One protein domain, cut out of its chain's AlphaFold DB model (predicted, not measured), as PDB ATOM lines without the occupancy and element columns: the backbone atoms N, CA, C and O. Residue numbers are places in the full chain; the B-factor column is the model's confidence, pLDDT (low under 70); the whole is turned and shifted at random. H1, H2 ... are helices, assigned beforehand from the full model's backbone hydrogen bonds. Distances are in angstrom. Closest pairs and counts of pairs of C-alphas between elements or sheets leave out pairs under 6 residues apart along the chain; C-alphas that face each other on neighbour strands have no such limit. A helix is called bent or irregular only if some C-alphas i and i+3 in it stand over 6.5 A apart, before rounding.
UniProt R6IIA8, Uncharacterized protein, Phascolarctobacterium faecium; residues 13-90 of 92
ATOM      1  N   TRP A  13     181.683 184.196 203.300       67.19
ATOM      2  CA  TRP A  13     181.395 185.438 202.562       67.19
ATOM      3  C   TRP A  13     181.353 186.698 203.438       67.19
ATOM      4  O   TRP A  13     181.394 187.813 202.926       67.19
ATOM      5  N   GLU A  14     181.226 186.546 204.756       66.38
ATOM      6  CA  GLU A  14     181.299 187.668 205.699       66.38
ATOM      7  C   GLU A  14     182.755 188.089 205.907       66.38
ATOM      8  O   GLU A  14     183.010 189.252 206.194       66.38
ATOM      9  N   VAL A  15     183.704 187.174 205.662       63.00
ATOM     10  CA  VAL A  15     185.149 187.436 205.710       63.00
ATOM     11  C   VAL A  15     185.583 188.420 204.625       63.00
ATOM     12  O   VAL A  15     186.365 189.320 204.903       63.00
ATOM     13  N   GLU A  16     185.028 188.305 203.416       64.50
ATOM     14  CA  GLU A  16     185.334 189.201 202.285       64.50
ATOM     15  C   GLU A  16     184.888 190.655 202.526       64.50
ATOM     16  O   GLU A  16     185.267 191.555 201.781       64.50
ATOM     17  N   ARG A  17     184.073 190.893 203.560       70.38
ATOM     18  CA  ARG A  17     183.542 192.211 203.927       70.38
ATOM     19  C   ARG A  17     184.140 192.771 205.217       70.38
ATOM     20  O   ARG A  17     183.692 193.827 205.661       70.38
ATOM     21  N   LEU A  18     185.095 192.072 205.828       67.31
ATOM     22  CA  LEU A  18     185.713 192.517 207.073       67.31
ATOM     23  C   LEU A  18     186.572 193.753 206.831       67.31
ATOM     24  O   LEU A  18     187.375 193.796 205.899       67.31
ATOM     25  N   CYS A  19     186.436 194.745 207.707       72.19
ATOM     26  CA  CYS A  19     187.404 195.827 207.763       72.19
ATOM     27  C   CYS A  19     188.633 195.398 208.579       72.19
ATOM     28  O   CYS A  19     188.588 194.445 209.359       72.19
ATOM     29  N   LEU A  20     189.740 196.134 208.448       70.19
ATOM     30  CA  LEU A  20     190.958 195.899 209.237       70.19
ATOM     31  C   LEU A  20     190.685 195.829 210.747       70.19
ATOM     32  O   LEU A  20     191.271 195.000 211.437       70.19
ATOM     33  N   ALA A  21     189.759 196.644 211.263       68.50
ATOM     34  CA  ALA A  21     189.382 196.598 212.674       68.50
ATOM     35  C   ALA A  21     188.734 195.256 213.066       68.50
ATOM     36  O   ALA A  21     189.034 194.730 214.138       68.50
ATOM     37  N   ASP A  22     187.915 194.663 212.194       69.75
ATOM     38  CA  ASP A  22     187.309 193.353 212.446       69.75
ATOM     39  C   ASP A  22     188.360 192.234 212.423       69.75
ATOM     40  O   ASP A  22     188.310 191.315 213.242       69.75
ATOM     41  N   ILE A  23     189.358 192.336 211.538       74.00
ATOM     42  CA  ILE A  23     190.497 191.406 211.487       74.00
ATOM     43  C   ILE A  23     191.291 191.463 212.799       74.00
ATOM     44  O   ILE A  23     191.613 190.420 213.371       74.00
ATOM     45  N   PHE A  24     191.550 192.659 213.334       72.94
ATOM     46  CA  PHE A  24     192.215 192.801 214.631       72.94
ATOM     47  C   PHE A  24     191.397 192.203 215.779       72.94
ATOM     48  O   PHE A  24     191.961 191.515 216.631       72.94
ATOM     49  N   LEU A  25     190.073 192.392 215.787       72.38
ATOM     50  CA  LEU A  25     189.190 191.765 216.776       72.38
ATOM     51  C   LEU A  25     189.194 190.234 216.666       72.38
ATOM     52  O   LEU A  25     189.187 189.542 217.686       72.38
ATOM     53  N   MET A  26     189.248 189.690 215.447       73.75
ATOM     54  CA  MET A  26     189.372 188.247 215.222       73.75
ATOM     55  C   MET A  26     190.697 187.691 215.745       73.75
ATOM     56  O   MET A  26     190.698 186.648 216.407       73.75
ATOM     57  N   LEU A  27     191.811 188.374 215.471       75.69
ATOM     58  CA  LEU A  27     193.134 187.988 215.963       75.69
ATOM     59  C   LEU A  27     193.191 188.026 217.495       75.69
ATOM     60  O   LEU A  27     193.641 187.054 218.104       75.69
ATOM     61  N   ASP A  28     192.653 189.080 218.115       75.00
ATOM     62  CA  ASP A  28     192.564 189.191 219.576       75.00
ATOM     63  C   ASP A  28     191.715 188.054 220.167       75.00
ATOM     64  O   ASP A  28     192.145 187.334 221.069       75.00
ATOM     65  N   GLY A  29     190.537 187.794 219.593       76.19
ATOM     66  CA  GLY A  29     189.666 186.700 220.023       76.19
ATOM     67  C   GLY A  29     190.299 185.313 219.859       76.19
ATOM     68  O   GLY A  29     190.122 184.440 220.714       76.19
ATOM     69  N   TRP A  30     191.045 185.077 218.775       78.94
ATOM     70  CA  TRP A  30     191.826 183.848 218.593       78.94
ATOM     71  C   TRP A  30     192.896 183.700 219.672       78.94
ATOM     72  O   TRP A  30     193.014 182.632 220.281       78.94
ATOM     73  N   GLN A  31     193.610 184.780 219.958       76.88
ATOM     74  CA  GLN A  31     194.684 184.782 220.933       76.88
ATOM     75  C   GLN A  31     194.169 184.540 222.357       76.88
ATOM     76  O   GLN A  31     194.739 183.716 223.070       76.88
ATOM     77  N   ARG A  32     193.025 185.131 222.737       81.25
ATOM     78  CA  ARG A  32     192.354 184.845 224.020       81.25
ATOM     79  C   ARG A  32     192.010 183.364 224.186       81.25
ATOM     80  O   ARG A  32     192.210 182.806 225.262       81.25
ATOM     81  N   ARG A  33     191.517 182.702 223.131       81.62
ATOM     82  CA  ARG A  33     191.222 181.257 223.182       81.62
ATOM     83  C   ARG A  33     192.480 180.418 223.328       81.62
ATOM     84  O   ARG A  33     192.470 179.448 224.081       81.62
ATOM     85  N   TYR A  34     193.537 180.777 222.606       83.81
ATOM     86  CA  TYR A  34     194.819 180.100 222.734       83.81
ATOM     87  C   TYR A  34     195.355 180.208 224.167       83.81
ATOM     88  O   TYR A  34     195.681 179.190 224.774       83.81
ATOM     89  N   ASP A  35     195.351 181.414 224.736       85.44
ATOM     90  CA  ASP A  35     195.806 181.658 226.106       85.44
ATOM     91  C   ASP A  35     194.942 180.899 227.130       85.44
ATOM     92  O   ASP A  35     195.475 180.325 228.077       85.44
ATOM     93  N   HIS A  36     193.626 180.800 226.913       85.50
ATOM     94  CA  HIS A  36     192.735 180.011 227.769       85.50
ATOM     95  C   HIS A  36     193.030 178.503 227.720       85.50
ATOM     96  O   HIS A  36     193.064 177.834 228.754       85.50
ATOM     97  N   LEU A  37     193.265 177.946 226.529       87.56
ATOM     98  CA  LEU A  37     193.665 176.543 226.388       87.56
ATOM     99  C   LEU A  37     195.015 176.286 227.057       87.56
ATOM    100  O   LEU A  37     195.190 175.284 227.751       87.56
ATOM    101  N   GLU A  38     195.956 177.209 226.885       89.25
ATOM    102  CA  GLU A  38     197.252 177.150 227.541       89.25
ATOM    103  C   GLU A  38     197.119 177.237 229.071       89.25
ATOM    104  O   GLU A  38     197.774 176.467 229.771       89.25
ATOM    105  N   ASP A  39     196.236 178.092 229.602       90.56
ATOM    106  CA  ASP A  39     195.937 178.169 231.039       90.56
ATOM    107  C   ASP A  39     195.495 176.815 231.587       90.56
ATOM    108  O   ASP A  39     196.014 176.368 232.614       90.56
ATOM    109  N   ILE A  40     194.574 176.140 230.896       91.69
ATOM    110  CA  ILE A  40     194.087 174.814 231.291       91.69
ATOM    111  C   ILE A  40     195.235 173.806 231.271       91.69
ATOM    112  O   ILE A  40     195.467 173.119 232.265       91.69
ATOM    113  N   VAL A  41     195.999 173.734 230.179       92.38
ATOM    114  CA  VAL A  41     197.109 172.775 230.047       92.38
ATOM    115  C   VAL A  41     198.177 173.017 231.113       92.38
ATOM    116  O   VAL A  41     198.616 172.076 231.780       92.38
ATOM    117  N   ILE A  42     198.580 174.270 231.324       90.31
ATOM    118  CA  ILE A  42     199.598 174.616 232.315       90.31
ATOM    119  C   ILE A  42     199.101 174.300 233.723       90.31
ATOM    120  O   ILE A  42     199.829 173.670 234.489       90.31
ATOM    121  N   SER A  43     197.878 174.696 234.073       89.25
ATOM    122  CA  SER A  43     197.358 174.525 235.432       89.25
ATOM    123  C   SER A  43     196.996 173.076 235.772       89.25
ATOM    124  O   SER A  43     197.224 172.660 236.908       89.25
ATOM    125  N   TRP A  44     196.472 172.298 234.819       90.12
ATOM    126  CA  TRP A  44     195.970 170.941 235.081       90.12
ATOM    127  C   TRP A  44     196.991 169.847 234.781       90.12
ATOM    128  O   TRP A  44     196.939 168.790 235.404       90.12
ATOM    129  N   ILE A  45     197.919 170.080 233.852       89.44
ATOM    130  CA  ILE A  45     198.860 169.050 233.398       89.44
ATOM    131  C   ILE A  45     200.284 169.438 233.783       89.44
ATOM    132  O   ILE A  45     200.926 168.754 234.579       89.44
ATOM    133  N   THR A  46     200.795 170.541 233.241       87.81
ATOM    134  CA  THR A  46     202.224 170.865 233.334       87.81
ATOM    135  C   THR A  46     202.649 171.181 234.764       87.81
ATOM    136  O   THR A  46     203.620 170.613 235.262       87.81
ATOM    137  N   TYR A  47     201.919 172.057 235.453       89.56
ATOM    138  CA  TYR A  47     202.274 172.507 236.794       89.56
ATOM    139  C   TYR A  47     202.229 171.380 237.840       89.56
ATOM    140  O   TYR A  47     203.219 171.227 238.565       89.56
ATOM    141  N   PRO A  48     201.173 170.539 237.914       87.19
ATOM    142  CA  PRO A  48     201.160 169.387 238.811       87.19
ATOM    143  C   PRO A  48     202.293 168.401 238.514       87.19
ATOM    144  O   PRO A  48     203.004 168.003 239.436       87.19
ATOM    145  N   ASN A  49     202.523 168.075 237.236       88.00
ATOM    146  CA  ASN A  49     203.583 167.149 236.838       88.00
ATOM    147  C   ASN A  49     204.968 167.665 237.228       88.00
ATOM    148  O   ASN A  49     205.767 166.916 237.788       88.00
ATOM    149  N   VAL A  50     205.244 168.955 237.018       86.06
ATOM    150  CA  VAL A  50     206.506 169.559 237.456       86.06
ATOM    151  C   VAL A  50     206.599 169.588 238.980       86.06
ATOM    152  O   VAL A  50     207.659 169.292 239.516       86.06
ATOM    153  N   CYS A  51     205.519 169.881 239.707       83.75
ATOM    154  CA  CYS A  51     205.536 169.862 241.173       83.75
ATOM    155  C   CYS A  51     205.831 168.471 241.753       83.75
ATOM    156  O   CYS A  51     206.497 168.382 242.785       83.75
ATOM    157  N   ILE A  52     205.351 167.408 241.102       84.44
ATOM    158  CA  ILE A  52     205.596 166.014 241.496       84.44
ATOM    159  C   ILE A  52     207.019 165.591 241.103       84.44
ATOM    160  O   ILE A  52     207.775 165.115 241.947       84.44
ATOM    161  N   ALA A  53     207.408 165.808 239.844       81.69
ATOM    162  CA  ALA A  53     208.697 165.376 239.304       81.69
ATOM    163  C   ALA A  53     209.885 166.176 239.856       81.69
ATOM    164  O   ALA A  53     211.004 165.676 239.918       81.69
ATOM    165  N   SER A  54     209.664 167.433 240.251       70.19
ATOM    166  CA  SER A  54     210.747 168.346 240.600       70.19
ATOM    167  C   SER A  54     211.537 167.908 241.831       70.19
ATOM    168  O   SER A  54     212.677 168.353 241.942       70.19
ATOM    169  N   GLY A  55     210.966 167.157 242.781       65.56
ATOM    170  CA  GLY A  55     211.644 166.759 244.030       65.56
ATOM    171  C   GLY A  55     212.253 167.914 244.853       65.56
ATOM    172  O   GLY A  55     212.959 167.680 245.833       65.56
ATOM    173  N   LYS A  56     212.023 169.177 244.462       65.81
ATOM    174  CA  LYS A  56     212.641 170.366 245.053       65.81
ATOM    175  C   LYS A  56     211.916 170.702 246.349       65.81
ATOM    176  O   LYS A  56     210.690 170.711 246.396       65.81
ATOM    177  N   LYS A  57     212.678 171.106 247.374       64.06
ATOM    178  CA  LYS A  57     212.131 171.626 248.645       64.06
ATOM    179  C   LYS A  57     211.201 172.832 248.458       64.06
ATOM    180  O   LYS A  57     210.352 173.075 249.308       64.06
ATOM    181  N   LYS A  58     211.365 173.592 247.370       70.75
ATOM    182  CA  LYS A  58     210.548 174.764 247.046       70.75
ATOM    183  C   LYS A  58     209.904 174.570 245.675       70.75
ATOM    184  O   LYS A  58     210.613 174.390 244.684       70.75
ATOM    185  N   ARG A  59     208.570 174.580 245.640       77.75
ATOM    186  CA  ARG A  59     207.794 174.470 244.399       77.75
ATOM    187  C   ARG A  59     207.995 175.725 243.537       77.75
ATOM    188  O   ARG A  59     208.065 176.817 244.104       77.75
ATOM    189  N   PRO A  60     208.106 175.585 242.202       83.69
ATOM    190  CA  PRO A  60     208.112 176.733 241.302       83.69
ATOM    191  C   PRO A  60     206.772 177.472 241.379       83.69
ATOM    192  O   PRO A  60     205.743 176.867 241.672       83.69
ATOM    193  N   GLU A  61     206.775 178.779 241.135       87.06
ATOM    194  CA  GLU A  61     205.539 179.561 241.114       87.06
ATOM    195  C   GLU A  61     204.784 179.333 239.805       87.06
ATOM    196  O   GLU A  61     205.363 179.426 238.728       87.06
ATOM    197  N   LEU A  62     203.470 179.110 239.876       85.00
ATOM    198  CA  LEU A  62     202.634 178.923 238.684       85.00
ATOM    199  C   LEU A  62     202.786 180.082 237.676       85.00
ATOM    200  O   LEU A  62     202.838 179.855 236.473       85.00
ATOM    201  N   LYS A  63     202.947 181.318 238.166       85.38
ATOM    202  CA  LYS A  63     203.136 182.512 237.327       85.38
ATOM    203  C   LYS A  63     204.360 182.434 236.411       85.38
ATOM    204  O   LYS A  63     204.323 183.013 235.330       85.38
ATOM    205  N   SER A  64     205.418 181.713 236.793       86.81
ATOM    206  CA  SER A  64     206.616 181.612 235.950       86.81
ATOM    207  C   SER A  64     206.369 180.813 234.671       86.81
ATOM    208  O   SER A  64     207.074 181.016 233.690       86.81
ATOM    209  N   PHE A  65     205.364 179.931 234.661       86.00
ATOM    210  CA  PHE A  65     204.991 179.151 233.479       86.00
ATOM    211  C   PHE A  65     204.293 179.990 232.408       86.00
ATOM    212  O   PHE A  65     204.176 179.536 231.279       86.00
ATOM    213  N   PHE A  66     203.867 181.210 232.743       87.44
ATOM    214  CA  PHE A  66     203.224 182.142 231.817       87.44
ATOM    215  C   PHE A  66     204.155 183.278 231.369       87.44
ATOM    216  O   PHE A  66     203.720 184.192 230.673       87.44
ATOM    217  N   ALA A  67     205.433 183.261 231.765       83.75
ATOM    218  CA  ALA A  67     206.366 184.363 231.519       83.75
ATOM    219  C   ALA A  67     206.695 184.580 230.028       83.75
ATOM    220  O   ALA A  67     207.103 185.673 229.641       83.75
ATOM    221  N   HIS A  68     206.511 183.558 229.186       82.56
ATOM    222  CA  HIS A  68     206.690 183.646 227.733       82.56
ATOM    223  C   HIS A  68     205.543 184.375 227.029       82.56
ATOM    224  O   HIS A  68     205.689 184.746 225.861       82.56
ATOM    225  N   ARG A  69     204.414 184.615 227.712       81.50
ATOM    226  CA  ARG A  69     203.368 185.497 227.194       81.50
ATOM    227  C   ARG A  69     203.938 186.911 227.117       81.50
ATOM    228  O   ARG A  69     204.007 187.626 228.115       81.50
ATOM    229  N   LYS A  70     204.384 187.317 225.922       66.81
ATOM    230  CA  LYS A  70     204.722 188.718 225.630       66.81
ATOM    231  C   LYS A  70     203.570 189.621 226.099       66.81
ATOM    232  O   LYS A  70     202.405 189.255 225.955       66.81
ATOM    233  N   LYS A  71     203.889 190.822 226.600       62.72
ATOM    234  CA  LYS A  71     202.901 191.908 226.717       62.72
ATOM    235  C   LYS A  71     202.399 192.225 225.306       62.72
ATOM    236  O   LYS A  71     203.126 192.841 224.534       62.72
ATOM    237  N   ARG A  72     201.206 191.740 224.975       60.34
ATOM    238  CA  ARG A  72     200.561 191.885 223.663       60.34
ATOM    239  C   ARG A  72     199.714 193.161 223.650       60.34
ATOM    240  O   ARG A  72     199.196 193.542 224.698       60.34
ATOM    241  N   ASN A  73     199.610 193.802 222.483       56.66
ATOM    242  CA  ASN A  73     199.042 195.142 222.229       56.66
ATOM    243  C   ASN A  73     199.997 196.327 222.433       56.66
ATOM    244  O   ASN A  73     199.600 197.360 222.975       56.66
ATOM    245  N   SER A  74     201.250 196.250 221.969       59.84
ATOM    246  CA  SER A  74     201.917 197.520 221.654       59.84
ATOM    247  C   SER A  74     201.287 198.070 220.373       59.84
ATOM    248  O   SER A  74     201.123 197.331 219.404       59.84
ATOM    249  N   SER A  75     200.954 199.363 220.347       62.47
ATOM    250  CA  SER A  75     200.445 200.037 219.138       62.47
ATOM    251  C   SER A  75     201.348 199.798 217.916       62.47
ATOM    252  O   SER A  75     200.894 199.855 216.778       62.47
ATOM    253  N   LYS A  76     202.627 199.493 218.168       66.88
ATOM    254  CA  LYS A  76     203.645 199.159 217.179       66.88
ATOM    255  C   LYS A  76     203.398 197.810 216.490       66.88
ATOM    256  O   LYS A  76     203.408 197.781 215.272       66.88
ATOM    257  N   GLU A  77     203.091 196.742 217.232       69.19
ATOM    258  CA  GLU A  77     202.775 195.422 216.642       69.19
ATOM    259  C   GLU A  77     201.501 195.483 215.782       69.19
ATOM    260  O   GLU A  77     201.452 194.900 214.707       69.19
ATOM    261  N   GLN A  78     200.483 196.233 216.218       68.31
ATOM    262  CA  GLN A  78     199.269 196.431 215.414       68.31
ATOM    263  C   GLN A  78     199.548 197.232 214.136       68.31
ATOM    264  O   GLN A  78     198.959 196.945 213.098       68.31
ATOM    265  N   SER A  79     200.457 198.211 214.203       69.81
ATOM    266  CA  SER A  79     200.858 199.006 213.036       69.81
ATOM    267  C   SER A  79     201.666 198.179 212.036       69.81
ATOM    268  O   SER A  79     201.404 198.279 210.847       69.81
ATOM    269  N   GLU A  80     202.591 197.336 212.509       76.62
ATOM    270  CA  GLU A  80     203.384 196.424 211.669       76.62
ATOM    271  C   GLU A  80     202.478 195.409 210.950       76.62
ATOM    272  O   GLU A  80     202.543 195.286 209.733       76.62
ATOM    273  N   ILE A  81     201.534 194.783 211.667       73.44
ATOM    274  CA  ILE A  81     200.556 193.855 211.066       73.44
ATOM    275  C   ILE A  81     199.656 194.564 210.045       73.44
ATOM    276  O   ILE A  81     199.338 193.992 209.005       73.44
ATOM    277  N   ALA A  82     199.220 195.798 210.327       72.38
ATOM    278  CA  ALA A  82     198.439 196.573 209.365       72.38
ATOM    279  C   ALA A  82     199.245 196.839 208.087       72.38
ATOM    280  O   ALA A  82     198.706 196.688 206.997       72.38
ATOM    281  N   GLN A  83     200.520 197.217 208.226       77.38
ATOM    282  CA  GLN A  83     201.414 197.506 207.104       77.38
ATOM    283  C   GLN A  83     201.631 196.277 206.218       77.38
ATOM    284  O   GLN A  83     201.433 196.373 205.009       77.38
ATOM    285  N   ASP A  84     201.929 195.126 206.823       77.38
ATOM    286  CA  ASP A  84     202.101 193.859 206.105       77.38
ATOM    287  C   ASP A  84     200.824 193.476 205.333       77.38
ATOM    288  O   ASP A  84     200.887 193.064 204.176       77.38
ATOM    289  N   LEU A  85     199.646 193.670 205.943       71.94
ATOM    290  CA  LEU A  85     198.362 193.420 205.282       71.94
ATOM    291  C   LEU A  85     198.106 194.396 204.123       71.94
ATOM    292  O   LEU A  85     197.594 193.986 203.084       71.94
ATOM    293  N   PHE A  86     198.442 195.678 204.265       76.38
ATOM    294  CA  PHE A  86     198.282 196.641 203.171       76.38
ATOM    295  C   PHE A  86     199.185 196.307 201.973       76.38
ATOM    296  O   PHE A  86     198.705 196.346 200.837       76.38
ATOM    297  N   GLU A  87     200.438 195.903 202.219       75.88
ATOM    298  CA  GLU A  87     201.361 195.445 201.170       75.88
ATOM    299  C   GLU A  87     200.865 194.161 200.484       75.88
ATOM    300  O   GLU A  87     200.889 194.069 199.256       75.88
ATOM    301  N   GLU A  88     200.366 193.183 201.248       71.38
ATOM    302  CA  GLU A  88     199.897 191.899 200.705       71.38
ATOM    303  C   GLU A  88     198.625 192.044 199.851       71.38
ATOM    304  O   GLU A  88     198.463 191.346 198.846       71.38
ATOM    305  N   PHE A  89     197.733 192.976 200.206       69.62
ATOM    306  CA  PHE A  89     196.483 193.230 199.478       69.62
ATOM    307  C   PHE A  89     196.579 194.337 198.411       69.62
ATOM    308  O   PHE A  89     195.580 194.614 197.743       69.62
ATOM    309  N   GLY A  90     197.759 194.933 198.197       54.47
ATOM    310  CA  GLY A  90     198.025 195.860 197.089       54.47
ATOM    311  C   GLY A  90     197.344 197.227 197.209       54.47
ATOM    312  O   GLY A  90     197.032 197.845 196.191       54.47
TER     313      GLY A  90
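AT A GLANCE: This is residues 13 to 90 of the 92 residues of an uncharacterized protein of Phascolarctobacterium faecium (UniProt R6IIA8). One long helix, H1, with a kink, makes most of the length, and after it the backbone turns round at residues 54 to 61 and folds back beside H1 as a thin second arm holding the short H2 and, near the first residues of H1, the helix H3. The result is a loose, long hairpin-like shape with few contacts between its two arms, and residues 52 to 58, at the turn, stick out free. The printed part has 78 residues with three named helices, in the order H1, H2, H3, and no named strand; the class is all helix. The whole is extended, with a radius of gyration of the C-alphas of 18.5 A, and its outline is a rod spanning 58 by 27 by 16 A.

IN THESE COORDINATES: H1, the longest helix, is residues 20 to 53, from C-alpha 20 at (190.958, 195.899, 209.237) to C-alpha 53 at (208.697, 165.376, 239.304), 46.4 A from first to last C-alpha. It has a kink of 35 degrees near residue 42. H1 is irregular, but only just: C-alphas 44 and 47 are 6.7 A apart, where about 5 A is found in a regular helix. H2 is the five residues 62 to 66, 7.6 A from first to last C-alpha. H3 is residues 75 to 89, 21.2 A long in the same way, and it ends with C-alpha 89 at (196.483, 193.230, 199.478).

HOW THE PARTS SIT: H1 touches H2 with its residues 42 to 47 alone; the closest C-alphas are those of Tyr 47 and Leu 62, 6.7 A apart. H1 and H3 are close but not clearly touching, with 2 pairs of C-alphas within 8 A, the closest being those of Leu 20 and Ala 82 at 7.5 A. H1 and H3 run opposite ways at a steep tilt of 58 degrees. H2 and H3 are apart. In H3 every O i to N i+4 pair is within hydrogen-bond range, while H1 has 27 of 30 and H2 has 0 of 1, with 2 of its 2 O i to N i+3 pairs within range.

THE WHOLE: The two C-alphas farthest apart are those of Lys 57 and Gly 90, at 58.7 A, while the first and last printed C-alphas, those of Trp 13 and Gly 90, are 20.4 A apart. The printed part has no cut. The links from H1 to H2 and from H2 to H3 are both short, with 8 residues each. The mean pLDDT of the printed part is 76.6, and 22 residues are under 70: residues 13 to 16, residue 18, residues 21 to 22, 55 to 57, 70 to 79 and 89 to 90.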